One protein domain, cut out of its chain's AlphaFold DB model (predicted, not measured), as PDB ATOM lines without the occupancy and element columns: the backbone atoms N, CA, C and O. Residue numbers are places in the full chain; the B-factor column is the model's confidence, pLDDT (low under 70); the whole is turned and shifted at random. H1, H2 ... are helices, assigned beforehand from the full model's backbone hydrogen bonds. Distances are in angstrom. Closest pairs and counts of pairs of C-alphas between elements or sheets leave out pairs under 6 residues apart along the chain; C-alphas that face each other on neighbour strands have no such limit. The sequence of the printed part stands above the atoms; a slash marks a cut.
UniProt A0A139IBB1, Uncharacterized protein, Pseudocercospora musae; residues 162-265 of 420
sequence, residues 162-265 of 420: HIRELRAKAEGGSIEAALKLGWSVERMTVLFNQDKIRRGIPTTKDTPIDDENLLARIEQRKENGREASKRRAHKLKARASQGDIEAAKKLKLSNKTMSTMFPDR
ATOM      1  N   HIS A 162      -6.820 -51.322 -19.606       88.25
ATOM      2  CA  HIS A 162      -7.515 -50.177 -19.022       88.25
ATOM      3  C   HIS A 162      -7.409 -48.889 -19.858       88.25
ATOM      4  O   HIS A 162      -8.403 -48.198 -20.060       88.25
ATOM      5  N   ILE A 163      -6.225 -48.554 -20.384       89.38
ATOM      6  CA  ILE A 163      -6.069 -47.359 -21.230       89.38
ATOM      7  C   ILE A 163      -6.798 -47.549 -22.569       89.38
ATOM      8  O   ILE A 163      -7.354 -46.586 -23.092       89.38
ATOM      9  N   ARG A 164      -6.833 -48.774 -23.117       89.81
ATOM     10  CA  ARG A 164      -7.624 -49.080 -24.322       89.81
ATOM     11  C   ARG A 164      -9.121 -48.890 -24.074       89.81
ATOM     12  O   ARG A 164      -9.773 -48.213 -24.858       89.81
ATOM     13  N   GLU A 165      -9.635 -49.395 -22.956       92.50
ATOM     14  CA  GLU A 165     -11.029 -49.187 -22.543       92.50
ATOM     15  C   GLU A 165     -11.354 -47.703 -22.345       92.50
ATOM     16  O   GLU A 165     -12.391 -47.232 -22.806       92.50
ATOM     17  N   LEU A 166     -10.466 -46.942 -21.694       93.38
ATOM     18  CA  LEU A 166     -10.645 -45.498 -21.547       93.38
ATOM     19  C   LEU A 166     -10.691 -44.795 -22.907       93.38
ATOM     20  O   LEU A 166     -11.487 -43.874 -23.071       93.38
ATOM     21  N   ARG A 167      -9.875 -45.210 -23.888       91.19
ATOM     22  CA  ARG A 167      -9.914 -44.632 -25.244       91.19
ATOM     23  C   ARG A 167     -11.220 -44.944 -25.943       91.19
ATOM     24  O   ARG A 167     -11.853 -44.007 -26.405       91.19
ATOM     25  N   ALA A 168     -11.658 -46.200 -25.921       92.56
ATOM     26  CA  ALA A 168     -12.942 -46.587 -26.497       92.56
ATOM     27  C   ALA A 168     -14.105 -45.801 -25.864       92.56
ATOM     28  O   ALA A 168     -14.976 -45.302 -26.568       92.56
ATOM     29  N   LYS A 169     -14.090 -45.604 -24.536       93.69
ATOM     30  CA  LYS A 169     -15.088 -44.776 -23.837       93.69
ATOM     31  C   LYS A 169     -15.016 -43.301 -24.238       93.69
ATOM     32  O   LYS A 169     -16.055 -42.678 -24.431       93.69
ATOM     33  N   ALA A 170     -13.814 -42.739 -24.358       93.19
ATOM     34  CA  ALA A 170     -13.623 -41.351 -24.775       93.19
ATOM     35  C   ALA A 170     -14.052 -41.129 -26.235       93.19
ATOM     36  O   ALA A 170     -14.718 -40.145 -26.538       93.19
ATOM     37  N   GLU A 171     -13.736 -42.070 -27.125       91.00
ATOM     38  CA  GLU A 171     -14.175 -42.088 -28.525       91.00
ATOM     39  C   GLU A 171     -15.693 -42.276 -28.643       91.00
ATOM     40  O   GLU A 171     -16.319 -41.665 -29.504       91.00
ATOM     41  N   GLY A 172     -16.308 -43.014 -27.714       92.00
ATOM     42  CA  GLY A 172     -17.762 -43.105 -27.559       92.00
ATOM     43  C   GLY A 172     -18.444 -41.821 -27.059       92.00
ATOM     44  O   GLY A 172     -19.672 -41.770 -26.997       92.00
ATOM     45  N   GLY A 173     -17.683 -40.774 -26.719       90.62
ATOM     46  CA  GLY A 173     -18.207 -39.481 -26.264       90.62
ATOM     47  C   GLY A 173     -18.123 -39.240 -24.754       90.62
ATOM     48  O   GLY A 173     -18.644 -38.241 -24.267       90.62
ATOM     49  N   SER A 174     -17.464 -40.112 -23.982       94.06
ATOM     50  CA  SER A 174     -17.296 -39.895 -22.541       94.06
ATOM     51  C   SER A 174     -16.220 -38.842 -22.248       94.06
ATOM     52  O   SER A 174     -15.016 -39.105 -22.328       94.06
ATOM     53  N   ILE A 175     -16.661 -37.656 -21.825       92.44
ATOM     54  CA  ILE A 175     -15.788 -36.540 -21.430       92.44
ATOM     55  C   ILE A 175     -14.901 -36.917 -20.237       92.44
ATOM     56  O   ILE A 175     -13.720 -36.573 -20.203       92.44
ATOM     57  N   GLU A 176     -15.422 -37.683 -19.276       92.50
ATOM     58  CA  GLU A 176     -14.639 -38.132 -18.119       92.50
ATOM     59  C   GLU A 176     -13.492 -39.067 -18.510       92.50
ATOM     60  O   GLU A 176     -12.393 -38.992 -17.951       92.50
ATOM     61  N   ALA A 177     -13.723 -39.949 -19.483       94.00
ATOM     62  CA  ALA A 177     -12.674 -40.812 -20.002       94.00
ATOM     63  C   ALA A 177     -11.610 -39.993 -20.753       94.00
ATOM     64  O   ALA A 177     -10.413 -40.218 -20.554       94.00
ATOM     65  N   ALA A 178     -12.028 -38.992 -21.537       92.94
ATOM     66  CA  ALA A 178     -11.126 -38.066 -22.222       92.94
ATOM     67  C   ALA A 178     -10.267 -37.252 -21.233       92.94
ATOM     68  O   ALA A 178      -9.050 -37.139 -21.411       92.94
ATOM     69  N   LEU A 179     -10.873 -36.771 -20.141       93.12
ATOM     70  CA  LEU A 179     -10.183 -36.123 -19.024       93.12
ATOM     71  C   LEU A 179      -9.116 -37.033 -18.416       93.12
ATOM     72  O   LEU A 179      -7.963 -36.629 -18.265       93.12
ATOM     73  N   LYS A 180      -9.466 -38.281 -18.091       92.25
ATOM     74  CA  LYS A 180      -8.526 -39.245 -17.496       92.25
ATOM     75  C   LYS A 180      -7.354 -39.553 -18.427       92.25
ATOM     76  O   LYS A 180      -6.210 -39.596 -17.975       92.25
ATOM     77  N   LEU A 181      -7.616 -39.704 -19.724       90.56
ATOM     78  CA  LEU A 181      -6.580 -39.907 -20.743       90.56
ATOM     79  C   LEU A 181      -5.709 -38.677 -20.979       90.56
ATOM     80  O   LEU A 181      -4.594 -38.799 -21.486       90.56
ATOM     81  N   GLY A 182      -6.210 -37.498 -20.627       90.19
ATOM     82  CA  GLY A 182      -5.511 -36.249 -20.844       90.19
ATOM     83  C   GLY A 182      -5.544 -35.741 -22.254       90.19
ATOM     84  O   GLY A 182      -4.519 -35.283 -22.757       90.19
ATOM     85  N   TRP A 183      -6.707 -35.832 -22.880       93.12
ATOM     86  CA  TRP A 183      -6.927 -35.166 -24.149       93.12
ATOM     87  C   TRP A 183      -6.803 -33.648 -23.997       93.12
ATOM     88  O   TRP A 183      -6.932 -33.097 -22.900       93.12
ATOM     89  N   SER A 184      -6.478 -32.985 -25.108       90.19
ATOM     90  CA  SER A 184      -6.424 -31.528 -25.151       90.19
ATOM     91  C   SER A 184      -7.805 -30.942 -24.871       90.19
ATOM     92  O   SER A 184      -8.828 -31.576 -25.140       90.19
ATOM     93  N   VAL A 185      -7.817 -29.711 -24.353       90.56
ATOM     94  CA  VAL A 185      -9.062 -28.970 -24.106       90.56
ATOM     95  C   VAL A 185      -9.852 -28.842 -25.403       90.56
ATOM     96  O   VAL A 185     -11.019 -29.185 -25.412       90.56
ATOM     97  N   GLU A 186      -9.195 -28.503 -26.514       91.38
ATOM     98  CA  GLU A 186      -9.802 -28.439 -27.853       91.38
ATOM     99  C   GLU A 186     -10.554 -29.722 -28.223       91.38
ATOM    100  O   GLU A 186     -11.720 -29.689 -28.612       91.38
ATOM    101  N   ARG A 187      -9.918 -30.887 -28.046       92.19
ATOM    102  CA  ARG A 187     -10.553 -32.167 -28.368       92.19
ATOM    103  C   ARG A 187     -11.725 -32.462 -27.433       92.19
ATOM    104  O   ARG A 187     -12.713 -33.047 -27.868       92.19
ATOM    105  N   MET A 188     -11.630 -32.072 -26.165       92.00
ATOM    106  CA  MET A 188     -12.740 -32.197 -25.222       92.00
ATOM    107  C   MET A 188     -13.894 -31.239 -25.534       92.00
ATOM    108  O   MET A 188     -15.041 -31.644 -25.384       92.00
ATOM    109  N   THR A 189     -13.609 -30.023 -26.001       93.12
ATOM    110  CA  THR A 189     -14.612 -29.048 -26.448       93.12
ATOM    111  C   THR A 189     -15.461 -29.633 -27.569       93.12
ATOM    112  O   THR A 189     -16.686 -29.592 -27.507       93.12
ATOM    113  N   VAL A 190     -14.824 -30.295 -28.541       93.56
ATOM    114  CA  VAL A 190     -15.538 -30.991 -29.620       93.56
ATOM    115  C   VAL A 190     -16.466 -32.080 -29.070       93.56
ATOM    116  O   VAL A 190     -17.615 -32.162 -29.497       93.56
ATOM    117  N   LEU A 191     -16.007 -32.901 -28.115       93.25
ATOM    118  CA  LEU A 191     -16.852 -33.936 -27.497       93.25
ATOM    119  C   LEU A 191     -18.024 -33.334 -26.715       93.25
ATOM    120  O   LEU A 191     -19.141 -33.834 -26.807       93.25
ATOM    121  N   PHE A 192     -17.778 -32.261 -25.968       93.75
ATOM    122  CA  PHE A 192     -18.796 -31.564 -25.191       93.75
ATOM    123  C   PHE A 192     -19.877 -30.956 -26.090       93.75
ATOM    124  O   PHE A 192     -21.066 -31.169 -25.860       93.75
ATOM    125  N   ASN A 193     -19.478 -30.292 -27.176       93.31
ATOM    126  CA  ASN A 193     -20.415 -29.725 -28.143       93.31
ATOM    127  C   ASN A 193     -21.193 -30.813 -28.890       93.31
ATOM    128  O   ASN A 193     -22.388 -30.658 -29.126       93.31
ATOM    129  N   GLN A 194     -20.559 -31.945 -29.214       92.75
ATOM    130  CA  GLN A 194     -21.267 -33.103 -29.768       92.75
ATOM    131  C   GLN A 194     -22.326 -33.643 -28.802       92.75
ATOM    132  O   GLN A 194     -23.432 -33.959 -29.236       92.75
ATOM    133  N   ASP A 195     -22.016 -33.732 -27.507       92.00
ATOM    134  CA  ASP A 195     -22.976 -34.177 -26.496       92.00
ATOM    135  C   ASP A 195     -24.132 -33.178 -26.332       92.00
ATOM    136  O   ASP A 195     -25.295 -33.576 -26.290       92.00
ATOM    137  N   LYS A 196     -23.851 -31.870 -26.363       92.94
ATOM    138  CA  LYS A 196     -24.886 -30.825 -26.387       92.94
ATOM    139  C   LYS A 196     -25.812 -30.923 -27.593       92.94
ATOM    140  O   LYS A 196     -27.028 -30.853 -27.425       92.94
ATOM    141  N   ILE A 197     -25.255 -31.145 -28.783       92.31
ATOM    142  CA  ILE A 197     -26.039 -31.343 -30.008       92.31
ATOM    143  C   ILE A 197     -26.940 -32.578 -29.864       92.31
ATOM    144  O   ILE A 197     -28.117 -32.509 -30.208       92.31
ATOM    145  N   ARG A 198     -26.437 -33.685 -29.296       90.69
ATOM    146  CA  ARG A 198     -27.249 -34.890 -29.024       90.69
ATOM    147  C   ARG A 198     -28.387 -34.632 -28.035       90.69
ATOM    148  O   ARG A 198     -29.435 -35.256 -28.151       90.69
ATOM    149  N   ARG A 199     -28.199 -33.707 -27.090       91.44
ATOM    150  CA  ARG A 199     -29.236 -33.251 -26.148       91.44
ATOM    151  C   ARG A 199     -30.215 -32.238 -26.762       91.44
ATOM    152  O   ARG A 199     -31.123 -31.795 -26.069       91.44
ATOM    153  N   GLY A 200     -30.038 -31.861 -28.030       92.94
ATOM    154  CA  GLY A 200     -30.894 -30.901 -28.729       92.94
ATOM    155  C   GLY A 200     -30.538 -29.432 -28.486       92.94
ATOM    156  O   GLY A 200     -31.311 -28.557 -28.863       92.94
ATOM    157  N   ILE A 201     -29.383 -29.137 -27.878       92.25
ATOM    158  CA  ILE A 201     -28.918 -27.761 -27.668       92.25
ATOM    159  C   ILE A 201     -28.125 -27.322 -28.910       92.25
ATOM    160  O   ILE A 201     -27.057 -27.888 -29.178       92.25
ATOM    161  N   PRO A 202     -28.597 -26.319 -29.674       88.69
ATOM    162  CA  PRO A 202     -27.909 -25.859 -30.874       88.69
ATOM    163  C   PRO A 202     -26.570 -25.229 -30.488       88.69
ATOM    164  O   PRO A 202     -26.516 -24.196 -29.830       88.69
ATOM    165  N   THR A 203     -25.479 -25.884 -30.879       90.12
ATOM    166  CA  THR A 203     -24.112 -25.476 -30.534       90.12
ATOM    167  C   THR A 203     -23.220 -25.650 -31.759       90.12
ATOM    168  O   THR A 203     -23.361 -26.628 -32.496       90.12
ATOM    169  N   THR A 204     -22.294 -24.720 -31.999       86.25
ATOM    170  CA  THR A 204     -21.279 -24.883 -33.056       86.25
ATOM    171  C   THR A 204     -20.098 -25.704 -32.533       86.25
ATOM    172  O   THR A 204     -19.837 -25.710 -31.330       86.25
ATOM    173  N   LYS A 205     -19.373 -26.411 -33.412       79.50
ATOM    174  CA  LYS A 205     -18.294 -27.340 -33.007       79.50
ATOM    175  C   LYS A 205     -17.190 -26.681 -32.173       79.50
ATOM    176  O   LYS A 205     -16.635 -27.356 -31.308       79.50
ATOM    177  N   ASP A 206     -16.959 -25.386 -32.366       84.81
ATOM    178  CA  ASP A 206     -15.872 -24.629 -31.735       84.81
ATOM    179  C   ASP A 206     -16.347 -23.724 -30.587       84.81
ATOM    180  O   ASP A 206     -15.591 -22.897 -30.082       84.81
ATOM    181  N   THR A 207     -17.600 -23.881 -30.147       88.75
ATOM    182  CA  THR A 207     -18.117 -23.130 -28.996       88.75
ATOM    183  C   THR A 207     -17.317 -23.516 -27.747       88.75
ATOM    184  O   THR A 207     -17.144 -24.713 -27.510       88.75
ATOM    185  N   PRO A 208     -16.815 -22.567 -26.941       91.69
ATOM    186  CA  PRO A 208     -16.104 -22.901 -25.712       91.69
ATOM    187  C   PRO A 208     -17.003 -23.684 -24.745       91.69
ATOM    188  O   PRO A 208     -18.225 -23.541 -24.749       91.69
ATOM    189  N   ILE A 209     -16.376 -24.515 -23.909       91.69
ATOM    190  CA  ILE A 209     -17.066 -25.245 -22.841       91.69
ATOM    191  C   ILE A 209     -17.638 -24.218 -21.859       91.69
ATOM    192  O   ILE A 209     -16.889 -23.402 -21.332       91.69
ATOM    193  N   ASP A 210     -18.939 -24.282 -21.603       91.62
ATOM    194  CA  ASP A 210     -19.664 -23.403 -20.674       91.62
ATOM    195  C   ASP A 210     -19.998 -24.077 -19.333       91.62
ATOM    196  O   ASP A 210     -20.545 -23.447 -18.435       91.62
ATOM    197  N   ASP A 211     -19.660 -25.356 -19.168       91.62
ATOM    198  CA  ASP A 211     -19.793 -26.065 -17.895       91.62
ATOM    199  C   ASP A 211     -18.636 -25.698 -16.947       91.62
ATOM    200  O   ASP A 211     -17.508 -26.191 -17.085       91.62
ATOM    201  N   GLU A 212     -18.926 -24.845 -15.961       92.56
ATOM    202  CA  GLU A 212     -17.972 -24.392 -14.939       92.56
ATOM    203  C   GLU A 212     -17.342 -25.552 -14.157       92.56
ATOM    204  O   GLU A 212     -16.139 -25.542 -13.882       92.56
ATOM    205  N   ASN A 213     -18.113 -26.598 -13.842       93.00
ATOM    206  CA  ASN A 213     -17.598 -27.750 -13.102       93.00
ATOM    207  C   ASN A 213     -16.599 -28.543 -13.948       93.00
ATOM    208  O   ASN A 213     -15.582 -29.031 -13.442       93.00
ATOM    209  N   LEU A 214     -16.878 -28.685 -15.244       91.81
ATOM    210  CA  LEU A 214     -15.971 -29.338 -16.178       91.81
ATOM    211  C   LEU A 214     -14.679 -28.531 -16.346       91.81
ATOM    212  O   LEU A 214     -13.591 -29.111 -16.298       91.81
ATOM    213  N   LEU A 215     -14.779 -27.208 -16.480       93.38
ATOM    214  CA  LEU A 215     -13.620 -26.317 -16.556       93.38
ATOM    215  C   LEU A 215     -12.754 -26.396 -15.293       93.38
ATOM    216  O   LEU A 215     -11.544 -26.620 -15.403       93.38
ATOM    217  N   ALA A 216     -13.363 -26.339 -14.106       93.69
ATOM    218  CA  ALA A 216     -12.655 -26.481 -12.835       93.69
ATOM    219  C   ALA A 216     -11.912 -27.828 -12.740       93.69
ATOM    220  O   ALA A 216     -10.754 -27.887 -12.324       93.69
ATOM    221  N   ARG A 217     -12.525 -28.926 -13.207       92.50
ATOM    222  CA  ARG A 217     -11.874 -30.250 -13.261       92.50
ATOM    223  C   ARG A 217     -10.699 -30.289 -14.243       92.50
ATOM    224  O   ARG A 217      -9.685 -30.933 -13.955       92.50
ATOM    225  N   ILE A 218     -10.811 -29.632 -15.400       92.06
ATOM    226  CA  ILE A 218      -9.710 -29.511 -16.371       92.06
ATOM    227  C   ILE A 218      -8.537 -28.762 -15.738       92.06
ATOM    228  O   ILE A 218      -7.389 -29.199 -15.861       92.06
ATOM    229  N   GLU A 219      -8.814 -27.650 -15.064       92.88
ATOM    230  CA  GLU A 219      -7.801 -26.831 -14.408       92.88
ATOM    231  C   GLU A 219      -7.122 -27.576 -13.256       92.88
ATOM    232  O   GLU A 219      -5.895 -27.683 -13.236       92.88
ATOM    233  N   GLN A 220      -7.902 -28.210 -12.379       92.88
ATOM    234  CA  GLN A 220      -7.379 -29.034 -11.291       92.88
ATOM    235  C   GLN A 220      -6.468 -30.151 -11.817       92.88
ATOM    236  O   GLN A 220      -5.392 -30.410 -11.278       92.88
ATOM    237  N   ARG A 221      -6.856 -30.807 -12.916       91.69
ATOM    238  CA  ARG A 221      -6.016 -31.820 -13.560       91.69
ATOM    239  C   ARG A 221      -4.709 -31.226 -14.087       91.69
ATOM    240  O   ARG A 221      -3.664 -31.868 -13.958       91.69
ATOM    241  N   LYS A 222      -4.757 -30.045 -14.716       91.00
ATOM    242  CA  LYS A 222      -3.554 -29.350 -15.194       91.00
ATOM    243  C   LYS A 222      -2.621 -29.051 -14.026       91.00
ATOM    244  O   LYS A 222      -1.440 -29.376 -14.133       91.00
ATOM    245  N   GLU A 223      -3.140 -28.526 -12.920       93.25
ATOM    246  CA  GLU A 223      -2.329 -28.229 -11.737       93.25
ATOM    247  C   GLU A 223      -1.719 -29.496 -11.133       93.25
ATOM    248  O   GLU A 223      -0.504 -29.567 -10.982       93.25
ATOM    249  N   ASN A 224      -2.506 -30.558 -10.945       90.44
ATOM    250  CA  ASN A 224      -1.990 -31.854 -10.489       90.44
ATOM    251  C   ASN A 224      -0.886 -32.396 -11.418       90.44
ATOM    252  O   ASN A 224       0.089 -32.999 -10.966       90.44
ATOM    253  N   GLY A 225      -1.020 -32.179 -12.731       90.38
ATOM    254  CA  GLY A 225      -0.003 -32.529 -13.722       90.38
ATOM    255  C   GLY A 225       1.285 -31.714 -13.567       90.38
ATOM    256  O   GLY A 225       2.378 -32.287 -13.606       90.38
ATOM    257  N   ARG A 226       1.167 -30.399 -13.346       91.62
ATOM    258  CA  ARG A 226       2.310 -29.514 -13.064       91.62
ATOM    259  C   ARG A 226       2.987 -29.909 -11.762       91.62
ATOM    260  O   ARG A 226       4.203 -30.068 -11.745       91.62
ATOM    261  N   GLU A 227       2.225 -30.131 -10.698       93.81
ATOM    262  CA  GLU A 227       2.752 -30.512  -9.393       93.81
ATOM    263  C   GLU A 227       3.462 -31.872  -9.445       93.81
ATOM    264  O   GLU A 227       4.592 -32.009  -8.972       93.81
ATOM    265  N   ALA A 228       2.872 -32.871 -10.107       91.25
ATOM    266  CA  ALA A 228       3.524 -34.159 -10.325       91.25
ATOM    267  C   ALA A 228       4.830 -34.016 -11.127       91.25
ATOM    268  O   ALA A 228       5.815 -34.693 -10.822       91.25
ATOM    269  N   SER A 229       4.859 -33.130 -12.128       90.06
ATOM    270  CA  SER A 229       6.073 -32.814 -12.889       90.06
ATOM    271  C   SER A 229       7.136 -32.150 -12.008       90.06
ATOM    272  O   SER A 229       8.275 -32.616 -11.977       90.06
ATOM    273  N   LYS A 230       6.754 -31.150 -11.200       94.81
ATOM    274  CA  LYS A 230       7.631 -30.485 -10.219       94.81
ATOM    275  C   LYS A 230       8.238 -31.498  -9.245       94.81
ATOM    276  O   LYS A 230       9.453 -31.526  -9.074       94.81
ATOM    277  N   ARG A 231       7.423 -32.394  -8.676       93.81
ATOM    278  CA  ARG A 231       7.883 -33.460  -7.764       93.81
ATOM    279  C   ARG A 231       8.871 -34.412  -8.444       93.81
ATOM    280  O   ARG A 231       9.882 -34.782  -7.848       93.81
ATOM    281  N   ARG A 232       8.616 -34.799  -9.700       92.69
ATOM    282  CA  ARG A 232       9.543 -35.636 -10.487       92.69
ATOM    283  C   ARG A 232      10.860 -34.917 -10.761       92.69
ATOM    284  O   ARG A 232      11.911 -35.513 -10.548       92.69
ATOM    285  N   ALA A 233      10.808 -33.656 -11.182       93.44
ATOM    286  CA  ALA A 233      11.992 -32.841 -11.424       93.44
ATOM    287  C   ALA A 233      12.817 -32.666 -10.142       93.44
ATOM    288  O   ALA A 233      14.023 -32.880 -10.160       93.44
ATOM    289  N   HIS A 234      12.169 -32.378  -9.010       95.50
ATOM    290  CA  HIS A 234      12.824 -32.288  -7.706       95.50
ATOM    291  C   HIS A 234      13.516 -33.602  -7.318       95.50
ATOM    292  O   HIS A 234      14.683 -33.604  -6.935       95.50
ATOM    293  N   LYS A 235      12.837 -34.745  -7.489       96.12
ATOM    294  CA  LYS A 235      13.426 -36.067  -7.229       96.12
ATOM    295  C   LYS A 235      14.635 -36.352  -8.122       96.12
ATOM    296  O   LYS A 235      15.612 -36.924  -7.648       96.12
ATOM    297  N   LEU A 236      14.576 -35.973  -9.400       94.12
ATOM    298  CA  LEU A 236      15.721 -36.100 -10.299       94.12
ATOM    299  C   LEU A 236      16.873 -35.187  -9.865       94.12
ATOM    300  O   LEU A 236      18.013 -35.633  -9.898       94.12
ATOM    301  N   LYS A 237      16.587 -33.959  -9.406       94.62
ATOM    302  CA  LYS A 237      17.616 -33.021  -8.919       94.62
ATOM    303  C   LYS A 237      18.322 -33.574  -7.688       94.62
ATOM    304  O   LYS A 237      19.544 -33.611  -7.673       94.62
ATOM    305  N   ALA A 238      17.561 -34.095  -6.727       95.00
ATOM    306  CA  ALA A 238      18.110 -34.724  -5.528       95.00
ATOM    307  C   ALA A 238      18.987 -35.950  -5.849       95.00
ATOM    308  O   ALA A 238      20.036 -36.141  -5.241       95.00
ATOM    309  N   ARG A 239      18.590 -36.773  -6.830       94.44
ATOM    310  CA  ARG A 239      19.408 -37.910  -7.289       94.44
ATOM    311  C   ARG A 239      20.673 -37.458  -8.011       94.44
ATOM    312  O   ARG A 239      21.745 -37.986  -7.743       94.44
ATOM    313  N   ALA A 240      20.562 -36.457  -8.882       92.88
ATOM    314  CA  ALA A 240      21.712 -35.885  -9.572       92.88
ATOM    315  C   ALA A 240      22.746 -35.338  -8.574       92.88
ATOM    316  O   ALA A 240      23.924 -35.656  -8.693       92.88
ATOM    317  N   SER A 241      22.309 -34.619  -7.533       91.44
ATOM    318  CA  SER A 241      23.210 -34.140  -6.473       91.44
ATOM    319  C   SER A 241      23.835 -35.257  -5.627       91.44
ATOM    320  O   SER A 241      24.821 -35.013  -4.947       91.44
ATOM    321  N   GLN A 242      23.277 -36.470  -5.651       93.75
ATOM    322  CA  GLN A 242      23.787 -37.634  -4.914       93.75
ATOM    323  C   GLN A 242      24.810 -38.467  -5.696       93.75
ATOM    324  O   GLN A 242      25.265 -39.480  -5.173       93.75
ATOM    325  N   GLY A 243      25.155 -38.107  -6.936       90.88
ATOM    326  CA  GLY A 243      26.045 -38.942  -7.753       90.88
ATOM    327  C   GLY A 243      25.362 -39.642  -8.936       90.88
ATOM    328  O   GLY A 243      26.046 -40.281  -9.731       90.88
ATOM    329  N   ASP A 244      24.032 -39.560  -9.081       93.19
ATOM    330  CA  ASP A 244      23.308 -40.276 -10.144       93.19
ATOM    331  C   ASP A 244      23.422 -39.543 -11.493       93.19
ATOM    332  O   ASP A 244      22.652 -38.636 -11.831       93.19
ATOM    333  N   ILE A 245      24.396 -39.981 -12.290       90.62
ATOM    334  CA  ILE A 245      24.700 -39.457 -13.627       90.62
ATOM    335  C   ILE A 245      23.506 -39.616 -14.575       90.62
ATOM    336  O   ILE A 245      23.261 -38.746 -15.413       90.62
ATOM    337  N   GLU A 246      22.735 -40.701 -14.470       91.94
ATOM    338  CA  GLU A 246      21.562 -40.880 -15.325       91.94
ATOM    339  C   GLU A 246      20.465 -39.874 -14.988       91.94
ATOM    340  O   GLU A 246      19.799 -39.364 -15.892       91.94
ATOM    341  N   ALA A 247      20.264 -39.575 -13.703       93.12
ATOM    342  CA  ALA A 247      19.326 -38.541 -13.281       93.12
ATOM    343  C   ALA A 247      19.762 -37.152 -13.770       93.12
ATOM    344  O   ALA A 247      18.930 -36.388 -14.261       93.12
ATOM    345  N   ALA A 248      21.060 -36.856 -13.715       89.81
ATOM    346  CA  ALA A 248      21.634 -35.611 -14.212       89.81
ATOM    347  C   ALA A 248      21.513 -35.472 -15.746       89.81
ATOM    348  O   ALA A 248      21.100 -34.423 -16.247       89.81
ATOM    349  N   LYS A 249      21.736 -36.565 -16.491       92.25
ATOM    350  CA  LYS A 249      21.453 -36.651 -17.936       92.25
ATOM    351  C   LYS A 249      19.965 -36.449 -18.239       92.25
ATOM    352  O   LYS A 249      19.623 -35.702 -19.150       92.25
ATOM    353  N   LYS A 250      19.066 -37.060 -17.457       93.25
ATOM    354  CA  LYS A 250      17.602 -36.879 -17.584       93.25
ATOM    355  C   LYS A 250      17.163 -35.440 -17.295       93.25
ATOM    356  O   LYS A 250      16.167 -34.997 -17.858       93.25
ATOM    357  N   LEU A 251      17.905 -34.716 -16.458       91.00
ATOM    358  CA  LEU A 251      17.735 -33.279 -16.227       91.00
ATOM    359  C   LEU A 251      18.376 -32.392 -17.296       91.00
ATOM    360  O   LEU A 251      18.231 -31.177 -17.212       91.00
ATOM    361  N   LYS A 252      19.068 -32.978 -18.279       91.56
ATOM    362  CA  LYS A 252      19.802 -32.257 -19.324       91.56
ATOM    363  C   LYS A 252      20.772 -31.216 -18.746       91.56
ATOM    364  O   LYS A 252      20.904 -30.126 -19.293       91.56
ATOM    365  N   LEU A 253      21.441 -31.539 -17.632       88.50
ATOM    366  CA  LEU A 253      22.475 -30.658 -17.087       88.50
ATOM    367  C   LEU A 253      23.585 -30.457 -18.125       88.50
ATOM    368  O   LEU A 253      23.936 -31.381 -18.860       88.50
ATOM    369  N   SER A 254      24.131 -29.240 -18.188       89.44
ATOM    370  CA  SER A 254      25.192 -28.915 -19.142       89.44
ATOM    371  C   SER A 254      26.406 -29.824 -18.938       89.44
ATOM    372  O   SER A 254      26.694 -30.215 -17.808       89.44
ATOM    373  N   ASN A 255      27.165 -30.115 -20.001       87.19
ATOM    374  CA  ASN A 255      28.386 -30.923 -19.885       87.19
ATOM    375  C   ASN A 255      29.362 -30.338 -18.855       87.19
ATOM    376  O   ASN A 255      29.965 -31.090 -18.104       87.19
ATOM    377  N   LYS A 256      29.446 -29.004 -18.747       88.62
ATOM    378  CA  LYS A 256      30.243 -28.332 -17.710       88.62
ATOM    379  C   LYS A 256      29.748 -28.697 -16.309       88.62
ATOM    380  O   LYS A 256      30.545 -29.104 -15.473       88.62
ATOM    381  N   THR A 257      28.440 -28.597 -16.068       87.00
ATOM    382  CA  THR A 257      27.821 -28.967 -14.785       87.00
ATOM    383  C   THR A 257      27.996 -30.459 -14.486       87.00
ATOM    384  O   THR A 257      28.313 -30.829 -13.357       87.00
ATOM    385  N   MET A 258      27.849 -31.315 -15.499       88.62
ATOM    386  CA  MET A 258      28.089 -32.755 -15.397       88.62
ATOM    387  C   MET A 258      29.540 -33.049 -15.004       88.62
ATOM    388  O   MET A 258      29.759 -33.782 -14.048       88.62
ATOM    389  N   SER A 259      30.526 -32.440 -15.667       87.00
ATOM    390  CA  SER A 259      31.945 -32.619 -15.336       87.00
ATOM    391  C   SER A 259      32.292 -32.106 -13.937       87.00
ATOM    392  O   SER A 259      33.106 -32.719 -13.259       87.00
ATOM    393  N   THR A 260      31.656 -31.024 -13.468       87.75
ATOM    394  CA  THR A 260      31.868 -30.531 -12.093       87.75
ATOM    395  C   THR A 260      31.252 -31.434 -11.029       87.75
ATOM    396  O   THR A 260      31.818 -31.569  -9.951       87.75
ATOM    397  N   MET A 261      30.089 -32.034 -11.306       85.62
ATOM    398  CA  MET A 261      29.397 -32.903 -10.347       85.62
ATOM    399  C   MET A 261      29.930 -34.343 -10.371       85.62
ATOM    400  O   MET A 261      29.800 -35.047  -9.374       85.62
ATOM    401  N   PHE A 262      30.529 -34.777 -11.485       88.25
ATOM    402  CA  PHE A 262      31.021 -36.144 -11.695       88.25
ATOM    403  C   PHE A 262      32.430 -36.140 -12.332       88.25
ATOM    404  O   PHE A 262      32.579 -36.519 -13.498       88.25
ATOM    405  N   PRO A 263      33.474 -35.709 -11.596       81.75
ATOM    406  CA  PRO A 263      34.835 -35.592 -12.128       81.75
ATOM    407  C   PRO A 263      35.421 -36.939 -12.584       81.75
ATOM    408  O   PRO A 263      36.057 -37.000 -13.634       81.75
ATOM    409  N   ASP A 264      35.102 -38.035 -11.888       80.19
ATOM    410  CA  ASP A 264      35.637 -39.383 -12.161       80.19
ATOM    411  C   ASP A 264      35.140 -40.013 -13.479       80.19
ATOM    412  O   ASP A 264      35.511 -41.132 -13.829       80.19
ATOM    413  N   ARG A 265      34.244 -39.333 -14.206       68.50
ATOM    414  CA  ARG A 265      33.599 -39.832 -15.435       68.50
ATOM    415  C   ARG A 265      33.737 -38.884 -16.623       68.50
ATOM    416  O   ARG A 265      33.078 -39.089 -17.642       68.50
TER     417      ARG A 265
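Overview. This is residues 162 to 265 of the 420 residues of an uncharacterized protein of Pseudocercospora musae (UniProt A0A139IBB1). One long helix, H4, is the shaft between two small helical groups: H1, H2 and H3, zigzagging near its beginning, and H5 and H6 at its far end. The two groups stay apart, and residues 226 to 232 of H4 stand free between them. The printed part has 104 residues with six named helices, H1 to H6 in chain order, and no named strand; the class is all helix. It is extended, with a radius of gyration of the C-alphas of 21.0 A, and spans 69 by 26 by 19 A, a rod.

Along the chain. Find C-alpha 162 at (-7.515, -50.177, -19.022); here H1 begins, residues 162 to 171. H2 follows at residues 175 to 181, then H3 at residues 185 to 198, 19.7 A long. At C-alpha 212, (-17.972, -24.392, -14.939), begins H4, residues 212 to 241, 43.2 A long. H5 is residues 245 to 250, and H6, residues 255 to 261, ends at (29.397, -32.903, -10.347).

Arrangement. Look first at the helical hairpin H1 and H2: they touch, closest at C-alphas 170 and 178, 4.9 A. H2 and H3, also a hairpin, touch at C-alphas 175 and 188, 6.5 A, at a shallow tilt of 25 degrees, opposite ways. H2 is close to H4 but not clearly touching, with C-alphas 179 and 218 7.1 A apart. H4, with residues 236 to 240 alone, touches H5 at C-alphas 240 and 248, 4.6 A, a third hairpin. H6 is close to H5 but not clearly touching, with C-alphas 248 and 258 7.2 A apart. In all six helices every O i to N i+4 pair is within hydrogen-bond range.

Size, cuts and confidence. The farthest C-alphas, of Gly 200 and Asp 264, are 69.1 A apart. The printed part has no cut. The link from H3 to H4, residues 199 to 211, is long; the other links are tight. Mean pLDDT of the printed part is 91.1, and residue 265 is under 70.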